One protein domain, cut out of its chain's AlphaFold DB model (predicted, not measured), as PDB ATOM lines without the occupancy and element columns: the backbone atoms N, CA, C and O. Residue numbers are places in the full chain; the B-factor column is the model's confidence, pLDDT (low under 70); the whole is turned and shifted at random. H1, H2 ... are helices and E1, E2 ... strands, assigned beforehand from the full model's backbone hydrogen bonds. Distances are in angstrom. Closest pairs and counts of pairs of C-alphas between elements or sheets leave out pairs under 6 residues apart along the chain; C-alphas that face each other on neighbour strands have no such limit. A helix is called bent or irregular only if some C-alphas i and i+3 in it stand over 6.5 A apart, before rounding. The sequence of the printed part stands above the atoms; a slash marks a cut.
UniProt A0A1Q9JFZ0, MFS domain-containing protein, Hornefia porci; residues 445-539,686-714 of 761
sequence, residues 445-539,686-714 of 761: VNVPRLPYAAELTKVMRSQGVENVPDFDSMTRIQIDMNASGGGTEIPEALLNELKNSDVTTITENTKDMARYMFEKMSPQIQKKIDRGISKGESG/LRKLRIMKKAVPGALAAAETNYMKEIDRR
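What this domain is: This is residues 445 to 539 and 686 to 714 of the 761 residues of the protein "MFS domain-containing protein" of Hornefia porci (UniProt A0A1Q9JFZ0). Two long bent helices, H3 and H4, run side by side in opposite ways along a rod, with H2 folded back on H3a at one end and H1 beside H4a near the other. The printed part has 124 residues with four named helices and one named strand, in order H1, E1, H2, H3, H4; it is mostly helix and loose, radius of gyration of the C-alphas 17.6 A, spanning 57 by 27 by 21 A.

How they stand to each other: H1, residues 453 to 462, only just touches H4a, residues 686 to 694, with 3 pairs of C-alphas within 8 A, closest Ala 453 and Met 692, 7.4 A. E1, residues 476 to 478, pairs with no named strand. H2, residues 492 to 499, and H3a, residues 506 to 520, form a hairpin at 26 degrees, closest C-alphas Leu 498 and Asn 509, 5.9 A. H3b, residues 523 to 539, touches H4a, closest C-alphas Glu 537 and Leu 686, 6.1 A. H4b, residues 697 to 714, touches H3a with residues 704 to 712 alone, closest C-alphas Lys 511 and Met 708, 6.3 A. Each helix or arm has every O i to N i+4 pair within hydrogen-bond range.

Where its parts are: H1 begins at C-alpha 453 (47.637, -48.680, 42.430). H3 and H4, each one helix by hydrogen bonds, are bent: C-alphas 520 and 523 are 6.7 A apart, 694 and 697 7.0 A. H3b is 24.1 A long; H4b, 26.0 A, ends at C-alpha 714 (20.891, -33.152, 39.812).

The domain as a whole: Residues 540 to 685 are not printed; C-alphas 539 and 686 are 9.7 A apart. The links H1 to E1 and E1 to H2 are long; pLDDT is under 70 at residues 463 to 474 and 479 to 489.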
ATOM      1  N   VAL A 445      33.548 -38.142  37.033       81.12
ATOM      2  CA  VAL A 445      32.978 -39.225  37.835       81.12
ATOM      3  C   VAL A 445      34.032 -39.869  38.715       81.12
ATOM      4  O   VAL A 445      35.163 -40.114  38.288       81.12
ATOM      5  N   ASN A 446      33.642 -40.162  39.954       81.06
ATOM      6  CA  ASN A 446      34.481 -40.901  40.883       81.06
ATOM      7  C   ASN A 446      34.501 -42.387  40.520       81.06
ATOM      8  O   ASN A 446      33.459 -43.040  40.405       81.06
ATOM      9  N   VAL A 447      35.709 -42.923  40.419       81.38
ATOM     10  CA  VAL A 447      36.002 -44.326  40.142       81.38
ATOM     11  C   VAL A 447      36.584 -44.964  41.403       81.38
ATOM     12  O   VAL A 447      37.416 -44.339  42.071       81.38
ATOM     13  N   PRO A 448      36.191 -46.201  41.754       81.56
ATOM     14  CA  PRO A 448      36.826 -46.924  42.847       81.56
ATOM     15  C   PRO A 448      38.338 -47.048  42.640       81.56
ATOM     16  O   PRO A 448      38.811 -47.243  41.518       81.56
ATOM     17  N   ARG A 449      39.103 -46.988  43.736       82.19
ATOM     18  CA  ARG A 449      40.556 -47.191  43.685       82.19
ATOM     19  C   ARG A 449      40.876 -48.577  43.138       82.19
ATOM     20  O   ARG A 449      40.371 -49.585  43.636       82.19
ATOM     21  N   LEU A 450      41.760 -48.624  42.146       82.81
ATOM     22  CA  LEU A 450      42.266 -49.885  41.624       82.81
ATOM     23  C   LEU A 450      43.178 -50.566  42.661       82.81
ATOM     24  O   LEU A 450      43.957 -49.896  43.350       82.81
ATOM     25  N   PRO A 451      43.126 -51.901  42.781       84.12
ATOM     26  CA  PRO A 451      43.961 -52.625  43.727       84.12
ATOM     27  C   PRO A 451      45.445 -52.463  43.376       84.12
ATOM     28  O   PRO A 451      45.831 -52.557  42.211       84.12
ATOM     29  N   TYR A 452      46.279 -52.261  44.401       84.94
ATOM     30  CA  TYR A 452      47.734 -52.068  44.298       84.94
ATOM     31  C   TYR A 452      48.194 -50.827  43.514       84.94
ATOM     32  O   TYR A 452      49.385 -50.718  43.227       84.94
ATOM     33  N   ALA A 453      47.304 -49.881  43.196       80.19
ATOM     34  CA  ALA A 453      47.637 -48.680  42.430       80.19
ATOM     35  C   ALA A 453      48.791 -47.865  43.054       80.19
ATOM     36  O   ALA A 453      49.821 -47.670  42.409       80.19
ATOM     37  N   ALA A 454      48.677 -47.489  44.334       81.81
ATOM     38  CA  ALA A 454      49.718 -46.751  45.062       81.81
ATOM     39  C   ALA A 454      51.061 -47.497  45.128       81.81
ATOM     40  O   ALA A 454      52.130 -46.917  44.923       81.81
ATOM     41  N   GLU A 455      51.013 -48.806  45.390       82.69
ATOM     42  CA  GLU A 455      52.212 -49.643  45.452       82.69
ATOM     43  C   GLU A 455      52.912 -49.726  44.092       82.69
ATOM     44  O   GLU A 455      54.133 -49.593  44.017       82.69
ATOM     45  N   LEU A 456      52.153 -49.908  43.008       80.62
ATOM     46  CA  LEU A 456      52.682 -49.989  41.648       80.62
ATOM     47  C   LEU A 456      53.288 -48.661  41.191       80.62
ATOM     48  O   LEU A 456      54.393 -48.671  40.648       80.62
ATOM     49  N   THR A 457      52.632 -47.527  41.470       77.81
ATOM     50  CA  THR A 457      53.191 -46.193  41.196       77.81
ATOM     51  C   THR A 457      54.537 -46.015  41.899       77.81
ATOM     52  O   THR A 457      55.518 -45.598  41.278       77.81
ATOM     53  N   LYS A 458      54.617 -46.377  43.189       81.88
ATOM     54  CA  LYS A 458      55.846 -46.260  43.986       81.88
ATOM     55  C   LYS A 458      56.972 -47.135  43.433       81.88
ATOM     56  O   LYS A 458      58.089 -46.646  43.258       81.88
ATOM     57  N   VAL A 459      56.683 -48.402  43.129       79.94
ATOM     58  CA  VAL A 459      57.674 -49.347  42.591       79.94
ATOM     59  C   VAL A 459      58.197 -48.870  41.238       79.94
ATOM     60  O   VAL A 459      59.410 -48.787  41.050       79.94
ATOM     61  N   MET A 460      57.319 -48.483  40.313       71.50
ATOM     62  CA  MET A 460      57.733 -48.050  38.977       71.50
ATOM     63  C   MET A 460      58.561 -46.754  38.996       71.50
ATOM     64  O   MET A 460      59.557 -46.668  38.278       71.50
ATOM     65  N   ARG A 461      58.218 -45.781  39.858       76.00
ATOM     66  CA  ARG A 461      59.036 -44.569  40.053       76.00
ATOM     67  C   ARG A 461      60.415 -44.898  40.628       76.00
ATOM     68  O   ARG A 461      61.415 -44.372  40.151       76.00
ATOM     69  N   SER A 462      60.485 -45.802  41.608       75.56
ATOM     70  CA  SER A 462      61.762 -46.220  42.209       75.56
ATOM     71  C   SER A 462      62.692 -46.947  41.229       75.56
ATOM     72  O   SER A 462      63.906 -46.921  41.398       75.56
ATOM     73  N   GLN A 463      62.133 -47.547  40.174       68.19
ATOM     74  CA  GLN A 463      62.876 -48.228  39.108       68.19
ATOM     75  C   GLN A 463      63.282 -47.300  37.949       68.19
ATOM     76  O   GLN A 463      63.769 -47.786  36.931       68.19
ATOM     77  N   GLY A 464      63.091 -45.981  38.082       62.69
ATOM     78  CA  GLY A 464      63.519 -45.003  37.077       62.69
ATOM     79  C   GLY A 464      62.721 -45.057  35.773       62.69
ATOM     80  O   GLY A 464      63.214 -44.621  34.738       62.69
ATOM     81  N   VAL A 465      61.502 -45.608  35.792       62.94
ATOM     82  CA  VAL A 465      60.617 -45.557  34.626       62.94
ATOM     83  C   VAL A 465      60.115 -44.118  34.485       62.94
ATOM     84  O   VAL A 465      59.352 -43.626  35.318       62.94
ATOM     85  N   GLU A 466      60.564 -43.429  33.442       54.41
ATOM     86  CA  GLU A 466      60.082 -42.089  33.113       54.41
ATOM     87  C   GLU A 466      58.617 -42.141  32.643       54.41
ATOM     88  O   GLU A 466      58.197 -43.081  31.963       54.41
ATOM     89  N   ASN A 467      57.834 -41.116  32.994       59.81
ATOM     90  CA  ASN A 467      56.422 -40.960  32.614       59.81
ATOM     91  C   ASN A 467      55.469 -42.061  33.124       59.81
ATOM     92  O   ASN A 467      54.505 -42.420  32.446       59.81
ATOM     93  N   VAL A 468      55.704 -42.596  34.328       60.38
ATOM     94  CA  VAL A 468      54.745 -43.499  34.990       60.38
ATOM     95  C   VAL A 468      53.509 -42.705  35.421       60.38
ATOM     96  O   VAL A 468      53.645 -41.794  36.246       60.38
ATOM     97  N   PRO A 469      52.307 -43.053  34.926       62.12
ATOM     98  CA  PRO A 469      51.075 -42.439  35.392       62.12
ATOM     99  C   PRO A 469      50.865 -42.728  36.878       62.12
ATOM    100  O   PRO A 469      51.113 -43.841  37.340       62.12
ATOM    101  N   ASP A 470      50.404 -41.735  37.634       68.19
ATOM    102  CA  ASP A 470      50.070 -41.949  39.035       68.19
ATOM    103  C   ASP A 470      48.738 -42.693  39.149       68.19
ATOM    104  O   ASP A 470      47.666 -42.099  39.095       68.19
ATOM    105  N   PHE A 471      48.800 -44.017  39.261       67.56
ATOM    106  CA  PHE A 471      47.604 -44.852  39.305       67.56
ATOM    107  C   PHE A 471      46.744 -44.600  40.554       67.56
ATOM    108  O   PHE A 471      45.559 -44.926  40.534       67.56
ATOM    109  N   ASP A 472      47.309 -44.037  41.631       68.38
ATOM    110  CA  ASP A 472      46.578 -43.762  42.877       68.38
ATOM    111  C   ASP A 472      45.706 -42.505  42.767       68.38
ATOM    112  O   ASP A 472      44.633 -42.435  43.364       68.38
ATOM    113  N   SER A 473      46.123 -41.535  41.946       64.94
ATOM    114  CA  SER A 473      45.346 -40.319  41.682       64.94
ATOM    115  C   SER A 473      44.290 -40.494  40.583       64.94
ATOM    116  O   SER A 473      43.435 -39.625  40.410       64.94
ATOM    117  N   MET A 474      44.272 -41.636  39.883       67.75
ATOM    118  CA  MET A 474      43.282 -41.989  38.851       67.75
ATOM    119  C   MET A 474      41.932 -42.443  39.434       67.75
ATOM    120  O   MET A 474      41.329 -43.411  38.976       67.75
ATOM    121  N   THR A 475      41.431 -41.741  40.449       74.94
ATOM    122  CA  THR A 475      40.091 -41.971  41.016       74.94
ATOM    123  C   THR A 475      39.016 -41.133  40.339       74.94
ATOM    124  O   THR A 475      37.869 -41.157  40.773       74.94
ATOM    125  N   ARG A 476      39.370 -40.352  39.313       73.12
ATOM    126  CA  ARG A 476      38.437 -39.515  38.559       73.12
ATOM    127  C   ARG A 476      38.614 -39.729  37.067       73.12
ATOM    128  O   ARG A 476      39.734 -39.672  36.563       73.12
ATOM    129  N   ILE A 477      37.506 -39.953  36.371       71.12
ATOM    130  CA  ILE A 477      37.454 -39.926  34.908       71.12
ATOM    131  C   ILE A 477      36.755 -38.633  34.508       71.12
ATOM    132  O   ILE A 477      35.637 -38.376  34.955       71.12
ATOM    133  N   GLN A 478      37.422 -37.830  33.677       71.38
ATOM    134  CA  GLN A 478      36.766 -36.733  32.978       71.38
ATOM    135  C   GLN A 478      35.878 -37.316  31.885       71.38
ATOM    136  O   GLN A 478      36.328 -38.123  31.070       71.38
ATOM    137  N   ILE A 479      34.615 -36.918  31.903       69.06
ATOM    138  CA  ILE A 479      33.622 -37.302  30.912       69.06
ATOM    139  C   ILE A 479      33.362 -36.053  30.087       69.06
ATOM    140  O   ILE A 479      32.750 -35.096  30.560       69.06
ATOM    141  N   ASP A 480      33.880 -36.057  28.863       62.16
ATOM    142  CA  ASP A 480      33.511 -35.060  27.872       62.16
ATOM    143  C   ASP A 480      32.272 -35.566  27.130       62.16
ATOM    144  O   ASP A 480      32.346 -36.494  26.324       62.16
ATOM    145  N   MET A 481      31.121 -34.993  27.484       58.84
ATOM    146  CA  MET A 481      29.817 -35.300  26.892       58.84
ATOM    147  C   MET A 481      29.575 -34.551  25.570       58.84
ATOM    148  O   MET A 481      28.492 -34.668  25.003       58.84
ATOM    149  N   ASN A 482      30.531 -33.763  25.061       51.09
ATOM    150  CA  ASN A 482      30.304 -33.018  23.824       51.09
ATOM    151  C   ASN A 482      30.131 -33.963  22.626       51.09
ATOM    152  O   ASN A 482      31.021 -34.763  22.317       51.09
ATOM    153  N   ALA A 483      29.031 -33.772  21.887       43.47
ATOM    154  CA  ALA A 483      28.700 -34.468  20.637       43.47
ATOM    155  C   ALA A 483      29.829 -34.431  19.581       43.47
ATOM    156  O   ALA A 483      29.863 -35.252  18.671       43.47
ATOM    157  N   SER A 484      30.784 -33.509  19.719       36.47
ATOM    158  CA  SER A 484      31.921 -33.302  18.821       36.47
ATOM    159  C   SER A 484      33.273 -33.826  19.342       36.47
ATOM    160  O   SER A 484      34.221 -33.906  18.563       36.47
ATOM    161  N   GLY A 485      33.400 -34.203  20.623       36.66
ATOM    162  CA  GLY A 485      34.698 -34.517  21.252       36.66
ATOM    163  C   GLY A 485      35.024 -36.011  21.400       36.66
ATOM    164  O   GLY A 485      36.194 -36.397  21.416       36.66
ATOM    165  N   GLY A 486      34.002 -36.870  21.490       43.41
ATOM    166  CA  GLY A 486      34.158 -38.291  21.839       43.41
ATOM    167  C   GLY A 486      34.224 -39.281  20.669       43.41
ATOM    168  O   GLY A 486      34.372 -40.482  20.901       43.41
ATOM    169  N   GLY A 487      34.072 -38.822  19.421       45.47
ATOM    170  CA  GLY A 487      34.010 -39.691  18.233       45.47
ATOM    171  C   GLY A 487      32.843 -40.692  18.226       45.47
ATOM    172  O   GLY A 487      32.849 -41.623  17.426       45.47
ATOM    173  N   THR A 488      31.870 -40.534  19.130       56.03
ATOM    174  CA  THR A 488      30.662 -41.358  19.214       56.03
ATOM    175  C   THR A 488      29.470 -40.440  18.991       56.03
ATOM    176  O   THR A 488      29.126 -39.660  19.875       56.03
ATOM    177  N   GLU A 489      28.874 -40.502  17.803       65.31
ATOM    178  CA  GLU A 489      27.636 -39.781  17.518       65.31
ATOM    179  C   GLU A 489      26.503 -40.357  18.375       65.31
ATOM    180  O   GLU A 489      26.313 -41.579  18.455       65.31
ATOM    181  N   ILE A 490      25.776 -39.473  19.059       71.69
ATOM    182  CA  ILE A 490      24.568 -39.839  19.798       71.69
ATOM    183  C   ILE A 490      23.484 -40.129  18.750       71.69
ATOM    184  O   ILE A 490      23.240 -39.272  17.899       71.69
ATOM    185  N   PRO A 491      22.840 -41.310  18.778       79.69
ATOM    186  CA  PRO A 491      21.756 -41.641  17.868       79.69
ATOM    187  C   PRO A 491      20.685 -40.554  17.856       79.69
ATOM    188  O   PRO A 491      20.236 -40.112  18.917       79.69
ATOM    189  N   GLU A 492      20.211 -40.188  16.664       76.50
ATOM    190  CA  GLU A 492      19.116 -39.223  16.521       76.50
ATOM    191  C   GLU A 492      17.873 -39.635  17.317       76.50
ATOM    192  O   GLU A 492      17.178 -38.775  17.843       76.50
ATOM    193  N   ALA A 493      17.621 -40.940  17.470       76.88
ATOM    194  CA  ALA A 493      16.519 -41.456  18.279       76.88
ATOM    195  C   ALA A 493      16.587 -40.987  19.745       76.88
ATOM    196  O   ALA A 493      15.590 -40.484  20.251       76.88
ATOM    197  N   LEU A 494      17.758 -41.064  20.390       78.69
ATOM    198  CA  LEU A 494      17.948 -40.624  21.782       78.69
ATOM    199  C   LEU A 494      17.903 -39.096  21.906       78.69
ATOM    200  O   LEU A 494      17.392 -38.553  22.883       78.69
ATOM    201  N   LEU A 495      18.410 -38.381  20.896       75.69
ATOM    202  CA  LEU A 495      18.288 -36.923  20.837       75.69
ATOM    203  C   LEU A 495      16.825 -36.489  20.684       75.69
ATOM    204  O   LEU A 495      16.410 -35.506  21.292       75.69
ATOM    205  N   ASN A 496      16.042 -37.213  19.885       74.94
ATOM    206  CA  ASN A 496      14.617 -36.959  19.714       74.94
ATOM    207  C   ASN A 496      13.830 -37.321  20.977       74.94
ATOM    208  O   ASN A 496      12.959 -36.557  21.369       74.94
ATOM    209  N   GLU A 497      14.183 -38.405  21.666       78.12
ATOM    210  CA  GLU A 497      13.602 -38.781  22.959       78.12
ATOM    211  C   GLU A 497      13.855 -37.714  24.036       78.12
ATOM    212  O   GLU A 497      12.944 -37.340  24.770       78.12
ATOM    213  N   LEU A 498      15.052 -37.119  24.067       78.75
ATOM    214  CA  LEU A 498      15.345 -35.970  24.929       78.75
ATOM    215  C   LEU A 498      14.543 -34.718  24.561       78.75
ATOM    216  O   LEU A 498      14.079 -34.002  25.447       78.75
ATOM    217  N   LYS A 499      14.369 -34.440  23.265       75.38
ATOM    218  CA  LYS A 499      13.579 -33.289  22.793       75.38
ATOM    219  C   LYS A 499      12.088 -33.445  23.075       75.38
ATOM    220  O   LYS A 499      11.432 -32.458  23.380       75.38
ATOM    221  N   ASN A 500      11.584 -34.669  22.971       75.88
ATOM    222  CA  ASN A 500      10.185 -35.016  23.191       75.88
ATOM    223  C   ASN A 500       9.910 -35.422  24.648       75.88
ATOM    224  O   ASN A 500       8.802 -35.834  24.954       75.88
ATOM    225  N   SER A 501      10.901 -35.339  25.542       82.75
ATOM    226  CA  SER A 501      10.701 -35.618  26.967       82.75
ATOM    227  C   SER A 501       9.711 -34.632  27.566       82.75
ATOM    228  O   SER A 501       9.648 -33.491  27.115       82.75
ATOM    229  N   ASP A 502       9.048 -35.028  28.647       86.69
ATOM    230  CA  ASP A 502       8.330 -34.127  29.545       86.69
ATOM    231  C   ASP A 502       9.163 -33.804  30.800       86.69
ATOM    232  O   ASP A 502      10.250 -34.346  31.034       86.69
ATOM    233  N   VAL A 503       8.644 -32.914  31.648       87.12
ATOM    234  CA  VAL A 503       9.322 -32.498  32.886       87.12
ATOM    235  C   VAL A 503       9.558 -33.655  33.869       87.12
ATOM    236  O   VAL A 503      10.480 -33.598  34.681       87.12
ATOM    237  N   THR A 504       8.768 -34.724  33.806       90.12
ATOM    238  CA  THR A 504       8.886 -35.881  34.706       90.12
ATOM    239  C   THR A 504       9.854 -36.943  34.185       90.12
ATOM    240  O   THR A 504      10.499 -37.632  34.975       90.12
ATOM    241  N   THR A 505      10.017 -37.029  32.866       89.94
ATOM    242  CA  THR A 505      10.808 -38.046  32.157       89.94
ATOM    243  C   THR A 505      12.193 -37.554  31.748       89.94
ATOM    244  O   THR A 505      13.110 -38.367  31.652       89.94
ATOM    245  N   ILE A 506      12.409 -36.236  31.621       90.38
ATOM    246  CA  ILE A 506      13.688 -35.649  31.180       90.38
ATOM    247  C   ILE A 506      14.905 -36.175  31.954       90.38
ATOM    248  O   ILE A 506      15.972 -36.373  31.377       90.38
ATOM    249  N   THR A 507      14.762 -36.449  33.258       91.75
ATOM    250  CA  THR A 507      15.856 -37.008  34.071       91.75
ATOM    251  C   THR A 507      16.179 -38.452  33.669       91.75
ATOM    252  O   THR A 507      17.355 -38.795  33.562       91.75
ATOM    253  N   GLU A 508      15.171 -39.304  33.455       91.19
ATOM    254  CA  GLU A 508      15.399 -40.700  33.057       91.19
ATOM    255  C   GLU A 508      15.947 -40.771  31.631       91.19
ATOM    256  O   GLU A 508      16.977 -41.403  31.423       91.19
ATOM    257  N   ASN A 509      15.388 -39.997  30.698       90.12
ATOM    258  CA  ASN A 509      15.852 -39.961  29.307       90.12
ATOM    259  C   ASN A 509      17.304 -39.451  29.209       90.12
ATOM    260  O   ASN A 509      18.114 -39.928  28.411       90.12
ATOM    261  N   THR A 510      17.691 -38.532  30.101       89.19
ATOM    262  CA  THR A 510      19.089 -38.098  30.255       89.19
ATOM    263  C   THR A 510      19.994 -39.228  30.762       89.19
ATOM    264  O   THR A 510      21.143 -39.348  30.321       89.19
ATOM    265  N   LYS A 511      19.499 -40.085  31.665       91.00
ATOM    266  CA  LYS A 511      20.227 -41.284  32.109       91.00
ATOM    267  C   LYS A 511      20.343 -42.314  30.995       91.00
ATOM    268  O   LYS A 511      21.414 -42.897  30.867       91.00
ATOM    269  N   ASP A 512      19.319 -42.509  30.172       90.06
ATOM    270  CA  ASP A 512      19.379 -43.430  29.032       90.06
ATOM    271  C   ASP A 512      20.418 -42.999  27.998       90.06
ATOM    272  O   ASP A 512      21.255 -43.808  27.583       90.06
ATOM    273  N   MET A 513      20.478 -41.700  27.685       86.06
ATOM    274  CA  MET A 513      21.561 -41.147  26.871       86.06
ATOM    275  C   MET A 513      22.934 -41.412  27.508       86.06
ATOM    276  O   MET A 513      23.861 -41.869  26.833       86.06
ATOM    277  N   ALA A 514      23.078 -41.168  28.814       86.69
ATOM    278  CA  ALA A 514      24.333 -41.406  29.513       86.69
ATOM    279  C   ALA A 514      24.730 -42.897  29.504       86.69
ATOM    280  O   ALA A 514      25.886 -43.207  29.214       86.69
ATOM    281  N   ARG A 515      23.794 -43.825  29.749       89.62
ATOM    282  CA  ARG A 515      24.012 -45.285  29.677       89.62
ATOM    283  C   ARG A 515      24.523 -45.694  28.297       89.62
ATOM    284  O   ARG A 515      25.542 -46.376  28.206       89.62
ATOM    285  N   TYR A 516      23.889 -45.205  27.230       87.56
ATOM    286  CA  TYR A 516      24.344 -45.451  25.860       87.56
ATOM    287  C   TYR A 516      25.794 -44.988  25.646       87.56
ATOM    288  O   TYR A 516      26.619 -45.711  25.078       87.56
ATOM    289  N   MET A 517      26.150 -43.803  26.143       81.19
ATOM    290  CA  MET A 517      27.521 -43.297  26.036       81.19
ATOM    291  C   MET A 517      28.520 -44.161  26.816       81.19
ATOM    292  O   MET A 517      29.580 -44.496  26.282       81.19
ATOM    293  N   PHE A 518      28.179 -44.594  28.033       84.25
ATOM    294  CA  PHE A 518      29.003 -45.533  28.799       84.25
ATOM    295  C   PHE A 518      29.181 -46.869  28.070       84.25
ATOM    296  O   PHE A 518      30.303 -47.383  28.033       84.25
ATOM    297  N   GLU A 519      28.135 -47.394  27.430       86.69
ATOM    298  CA  GLU A 519      28.194 -48.623  26.632       86.69
ATOM    299  C   GLU A 519      29.200 -48.501  25.472       86.69
ATOM    300  O   GLU A 519      29.993 -49.414  25.225       86.69
ATOM    301  N   LYS A 520      29.232 -47.352  24.780       84.06
ATOM    302  CA  LYS A 520      30.151 -47.120  23.648       84.06
ATOM    303  C   LYS A 520      31.577 -46.774  24.075       84.06
ATOM    304  O   LYS A 520      32.536 -47.215  23.432       84.06
ATOM    305  N   MET A 521      31.745 -46.010  25.151       80.38
ATOM    306  CA  MET A 521      33.055 -45.521  25.595       80.38
ATOM    307  C   MET A 521      33.825 -46.551  26.429       80.38
ATOM    308  O   MET A 521      35.044 -46.689  26.262       80.38
ATOM    309  N   SER A 522      33.144 -47.305  27.299       82.88
ATOM    310  CA  SER A 522      33.790 -48.220  28.256       82.88
ATOM    311  C   SER A 522      34.708 -49.256  27.592       82.88
ATOM    312  O   SER A 522      35.854 -49.388  28.038       82.88
ATOM    313  N   PRO A 523      34.326 -49.927  26.482       83.44
ATOM    314  CA  PRO A 523      35.209 -50.875  25.798       83.44
ATOM    315  C   PRO A 523      36.478 -50.222  25.233       83.44
ATOM    316  O   PRO A 523      37.558 -50.820  25.248       83.44
ATOM    317  N   GLN A 524      36.383 -48.980  24.745       79.62
ATOM    318  CA  GLN A 524      37.531 -48.256  24.196       79.62
ATOM    319  C   GLN A 524      38.522 -47.861  25.294       79.62
ATOM    320  O   GLN A 524      39.737 -48.038  25.130       79.62
ATOM    321  N   ILE A 525      38.001 -47.357  26.416       79.25
ATOM    322  CA  ILE A 525      38.782 -47.011  27.608       79.25
ATOM    323  C   ILE A 525      39.463 -48.269  28.149       79.25
ATOM    324  O   ILE A 525      40.687 -48.286  28.305       79.25
ATOM    325  N   GLN A 526      38.707 -49.358  28.317       83.06
ATOM    326  CA  GLN A 526      39.239 -50.644  28.755       83.06
ATOM    327  C   GLN A 526      40.361 -51.129  27.828       83.06
ATOM    328  O   GLN A 526      41.447 -51.457  28.301       83.06
ATOM    329  N   LYS A 527      40.175 -51.085  26.503       81.81
ATOM    330  CA  LYS A 527      41.202 -51.501  25.532       81.81
ATOM    331  C   LYS A 527      42.463 -50.632  25.582       81.81
ATOM    332  O   LYS A 527      43.559 -51.121  25.288       81.81
ATOM    333  N   LYS A 528      42.351 -49.334  25.888       76.44
ATOM    334  CA  LYS A 528      43.517 -48.452  26.094       76.44
ATOM    335  C   LYS A 528      44.268 -48.838  27.373       76.44
ATOM    336  O   LYS A 528      45.483 -49.036  27.307       76.44
ATOM    337  N   ILE A 529      43.554 -49.028  28.483       79.19
ATOM    338  CA  ILE A 529      44.133 -49.445  29.770       79.19
ATOM    339  C   ILE A 529      44.795 -50.824  29.641       79.19
ATOM    340  O   ILE A 529      45.961 -50.992  29.997       79.19
ATOM    341  N   ASP A 530      44.104 -51.788  29.030       81.25
ATOM    342  CA  ASP A 530      44.602 -53.144  28.808       81.25
ATOM    343  C   ASP A 530      45.881 -53.160  27.974       81.25
ATOM    344  O   ASP A 530      46.805 -53.919  28.283       81.25
ATOM    345  N   ARG A 531      45.973 -52.318  26.936       79.69
ATOM    346  CA  ARG A 531      47.200 -52.161  26.140       79.69
ATOM    347  C   ARG A 531      48.344 -51.596  26.978       79.69
ATOM    348  O   ARG A 531      49.449 -52.134  26.908       79.69
ATOM    349  N   GLY A 532      48.081 -50.566  27.782       77.69
ATOM    350  CA  GLY A 532      49.066 -49.970  28.686       77.69
ATOM    351  C   GLY A 532      49.618 -50.986  29.691       77.69
ATOM    352  O   GLY A 532      50.831 -51.200  29.752       77.69
ATOM    353  N   ILE A 533      48.731 -51.692  30.399       81.62
ATOM    354  CA  ILE A 533      49.122 -52.724  31.368       81.62
ATOM    355  C   ILE A 533      49.877 -53.861  30.674       81.62
ATOM    356  O   ILE A 533      50.919 -54.293  31.162       81.62
ATOM    357  N   SER A 534      49.418 -54.316  29.504       81.50
ATOM    358  CA  SER A 534      50.079 -55.406  28.768       81.50
ATOM    359  C   SER A 534      51.482 -55.017  28.278       81.50
ATOM    360  O   SER A 534      52.390 -55.851  28.291       81.50
ATOM    361  N   LYS A 535      51.701 -53.746  27.903       79.44
ATOM    362  CA  LYS A 535      53.037 -53.213  27.587       79.44
ATOM    363  C   LYS A 535      53.942 -53.230  28.823       79.44
ATOM    364  O   LYS A 535      55.076 -53.699  28.730       79.44
ATOM    365  N   GLY A 536      53.419 -52.808  29.978       78.81
ATOM    366  CA  GLY A 536      54.110 -52.897  31.268       78.81
ATOM    367  C   GLY A 536      54.481 -54.337  31.640       78.81
ATOM    368  O   GLY A 536      55.638 -54.616  31.949       78.81
ATOM    369  N   GLU A 537      53.543 -55.283  31.512       83.38
ATOM    370  CA  GLU A 537      53.809 -56.710  31.733       83.38
ATOM    371  C   GLU A 537      54.940 -57.231  30.839       83.38
ATOM    372  O   GLU A 537      55.799 -57.984  31.302       83.38
ATOM    373  N   SER A 538      54.946 -56.854  29.556       81.62
ATOM    374  CA  SER A 538      55.983 -57.273  28.607       81.62
ATOM    375  C   SER A 538      57.364 -56.740  29.002       81.62
ATOM    376  O   SER A 538      58.337 -57.501  29.008       81.62
ATOM    377  N   GLY A 539      57.438 -55.469  29.417       81.62
ATOM    378  CA  GLY A 539      58.663 -54.844  29.923       81.62
ATOM    379  C   GLY A 539      59.225 -55.574  31.143       81.62
ATOM    380  O   GLY A 539      60.378 -56.010  31.124       81.62
ATOM    381  N   LEU A 686      54.627 -58.099  38.519       87.81
ATOM    382  CA  LEU A 686      53.854 -58.748  37.452       87.81
ATOM    383  C   LEU A 686      52.518 -59.317  37.958       87.81
ATOM    384  O   LEU A 686      51.505 -59.236  37.261       87.81
ATOM    385  N   ARG A 687      52.496 -59.898  39.164       92.69
ATOM    386  CA  ARG A 687      51.265 -60.392  39.796       92.69
ATOM    387  C   ARG A 687      50.296 -59.242  40.081       92.69
ATOM    388  O   ARG A 687      49.124 -59.354  39.725       92.69
ATOM    389  N   LYS A 688      50.781 -58.147  40.673       89.56
ATOM    390  CA  LYS A 688      49.978 -56.959  41.005       89.56
ATOM    391  C   LYS A 688      49.383 -56.302  39.758       89.56
ATOM    392  O   LYS A 688      48.183 -56.043  39.737       89.56
ATOM    393  N   LEU A 689      50.165 -56.160  38.682       85.94
ATOM    394  CA  LEU A 689      49.683 -55.648  37.388       85.94
ATOM    395  C   LEU A 689      48.515 -56.471  36.822       85.94
ATOM    396  O   LEU A 689      47.536 -55.906  36.339       85.94
ATOM    397  N   ARG A 690      48.571 -57.805  36.928       88.75
ATOM    398  CA  ARG A 690      47.482 -58.688  36.473       88.75
ATOM    399  C   ARG A 690      46.214 -58.557  37.311       88.75
ATOM    400  O   ARG A 690      45.122 -58.649  36.758       88.75
ATOM    401  N   ILE A 691      46.346 -58.381  38.626       90.19
ATOM    402  CA  ILE A 691      45.188 -58.173  39.509       90.19
ATOM    403  C   ILE A 691      44.541 -56.822  39.198       90.19
ATOM    404  O   ILE A 691      43.330 -56.766  39.002       90.19
ATOM    405  N   MET A 692      45.351 -55.771  39.054       86.44
ATOM    406  CA  MET A 692      44.889 -54.445  38.645       86.44
ATOM    407  C   MET A 692      44.129 -54.504  37.313       86.44
ATOM    408  O   MET A 692      43.012 -54.006  37.239       86.44
ATOM    409  N   LYS A 693      44.666 -55.206  36.301       86.62
ATOM    410  CA  LYS A 693      44.003 -55.412  35.000       86.62
ATOM    411  C   LYS A 693      42.609 -56.031  35.133       86.62
ATOM    412  O   LYS A 693      41.668 -55.569  34.500       86.62
ATOM    413  N   LYS A 694      42.461 -57.060  35.974       90.00
ATOM    414  CA  LYS A 694      41.172 -57.734  36.200       90.00
ATOM    415  C   LYS A 694      40.142 -56.859  36.920       90.00
ATOM    416  O   LYS A 694      38.955 -57.126  36.789       90.00
ATOM    417  N   ALA A 695      40.579 -55.845  37.665       88.38
ATOM    418  CA  ALA A 695      39.690 -54.936  38.388       88.38
ATOM    419  C   ALA A 695      39.142 -53.788  37.519       88.38
ATOM    420  O   ALA A 695      38.140 -53.180  37.891       88.38
ATOM    421  N   VAL A 696      39.756 -53.507  36.360       86.12
ATOM    422  CA  VAL A 696      39.369 -52.394  35.469       86.12
ATOM    423  C   VAL A 696      37.892 -52.446  35.043       86.12
ATOM    424  O   VAL A 696      37.230 -51.419  35.183       86.12
ATOM    425  N   PRO A 697      37.325 -53.586  34.589       88.25
ATOM    426  CA  PRO A 697      35.921 -53.624  34.165       88.25
ATOM    427  C   PRO A 697      34.949 -53.295  35.307       88.25
ATOM    428  O   PRO A 697      34.006 -52.534  35.117       88.25
ATOM    429  N   GLY A 698      35.213 -53.811  36.514       88.62
ATOM    430  CA  GLY A 698      34.395 -53.520  37.696       88.62
ATOM    431  C   GLY A 698      34.480 -52.053  38.123       88.62
ATOM    432  O   GLY A 698      33.477 -51.473  38.530       88.62
ATOM    433  N   ALA A 699      35.651 -51.428  37.977       86.25
ATOM    434  CA  ALA A 699      35.826 -50.004  38.241       86.25
ATOM    435  C   ALA A 699      35.032 -49.130  37.251       86.25
ATOM    436  O   ALA A 699      34.416 -48.153  37.673       86.25
ATOM    437  N   LEU A 700      34.989 -49.501  35.964       86.06
ATOM    438  CA  LEU A 700      34.194 -48.802  34.945       86.06
ATOM    439  C   LEU A 700      32.681 -48.949  35.184       86.06
ATOM    440  O   LEU A 700      31.971 -47.951  35.144       86.06
ATOM    441  N   ALA A 701      32.196 -50.146  35.528       89.12
ATOM    442  CA  ALA A 701      30.782 -50.359  35.871       89.12
ATOM    443  C   ALA A 701      30.355 -49.576  37.131       89.12
ATOM    444  O   ALA A 701      29.260 -49.015  37.212       89.12
ATOM    445  N   ALA A 702      31.242 -49.487  38.126       88.94
ATOM    446  CA  ALA A 702      31.013 -48.653  39.301       88.94
ATOM    447  C   ALA A 702      31.018 -47.153  38.956       88.94
ATOM    448  O   ALA A 702      30.240 -46.398  39.536       88.94
ATOM    449  N   ALA A 703      31.861 -46.724  38.010       87.56
ATOM    450  CA  ALA A 703      31.872 -45.352  37.513       87.56
ATOM    451  C   ALA A 703      30.542 -44.996  36.831       87.56
ATOM    452  O   ALA A 703      29.964 -43.967  37.161       87.56
ATOM    453  N   GLU A 704      30.012 -45.870  35.972       89.06
ATOM    454  CA  GLU A 704      28.683 -45.711  35.368       89.06
ATOM    455  C   GLU A 704      27.595 -45.574  36.443       89.06
ATOM    456  O   GLU A 704      26.837 -44.606  36.453       89.06
ATOM    457  N   THR A 705      27.579 -46.479  37.426       91.25
ATOM    458  CA  THR A 705      26.604 -46.440  38.530       91.25
ATOM    459  C   THR A 705      26.689 -45.135  39.332       91.25
ATOM    460  O   THR A 705      25.668 -44.544  39.685       91.25
ATOM    461  N   ASN A 706      27.905 -44.669  39.632       90.25
ATOM    462  CA  ASN A 706      28.124 -43.405  40.335       90.25
ATOM    463  C   ASN A 706      27.680 -42.204  39.495       90.25
ATOM    464  O   ASN A 706      27.154 -41.242  40.052       90.25
ATOM    465  N   TYR A 707      27.859 -42.268  38.175       90.06
ATOM    466  CA  TYR A 707      27.397 -41.238  37.255       90.06
ATOM    467  C   TYR A 707      25.876 -41.098  37.286       90.06
ATOM    468  O   TYR A 707      25.370 -39.993  37.459       90.06
ATOM    469  N   MET A 708      25.150 -42.220  37.210       92.31
ATOM    470  CA  MET A 708      23.682 -42.217  37.253       92.31
ATOM    471  C   MET A 708      23.153 -41.617  38.558       92.31
ATOM    472  O   MET A 708      22.245 -40.793  38.529       92.31
ATOM    473  N   LYS A 709      23.778 -41.945  39.696       91.88
ATOM    474  CA  LYS A 709      23.419 -41.352  40.995       91.88
ATOM    475  C   LYS A 709      23.647 -39.844  41.051       91.88
ATOM    476  O   LYS A 709      22.895 -39.136  41.716       91.88
ATOM    477  N   GLU A 710      24.688 -39.345  40.393       90.88
ATOM    478  CA  GLU A 710      24.945 -37.906  40.335       90.88
ATOM    479  C   GLU A 710      23.936 -37.195  39.414       90.88
ATOM    480  O   GLU A 710      23.506 -36.089  39.740       90.88
ATOM    481  N   ILE A 711      23.483 -37.839  38.328       91.88
ATOM    482  CA  ILE A 711      22.345 -37.347  37.532       91.88
ATOM    483  C   ILE A 711      21.078 -37.294  38.396       91.88
ATOM    484  O   ILE A 711      20.414 -36.260  38.426       91.88
ATOM    485  N   ASP A 712      20.772 -38.352  39.157       93.12
ATOM    486  CA  ASP A 712      19.610 -38.375  40.058       93.12
ATOM    487  C   ASP A 712      19.677 -37.239  41.092       93.12
ATOM    488  O   ASP A 712      18.684 -36.556  41.344       93.12
ATOM    489  N   ARG A 713      20.866 -36.966  41.647       93.19
ATOM    490  CA  ARG A 713      21.090 -35.846  42.575       93.19
ATOM    491  C   ARG A 713      20.841 -34.480  41.926       93.19
ATOM    492  O   ARG A 713      20.392 -33.560  42.606       93.19
ATOM    493  N   ARG A 714      21.118 -34.355  40.628       93.62
ATOM    494  CA  ARG A 714      20.891 -33.152  39.812       93.62
ATOM    495  C   ARG A 714      19.494 -33.094  39.196       93.62
ATOM    496  O   ARG A 714      19.166 -32.087  38.575       93.62
TER     497      ARG A 714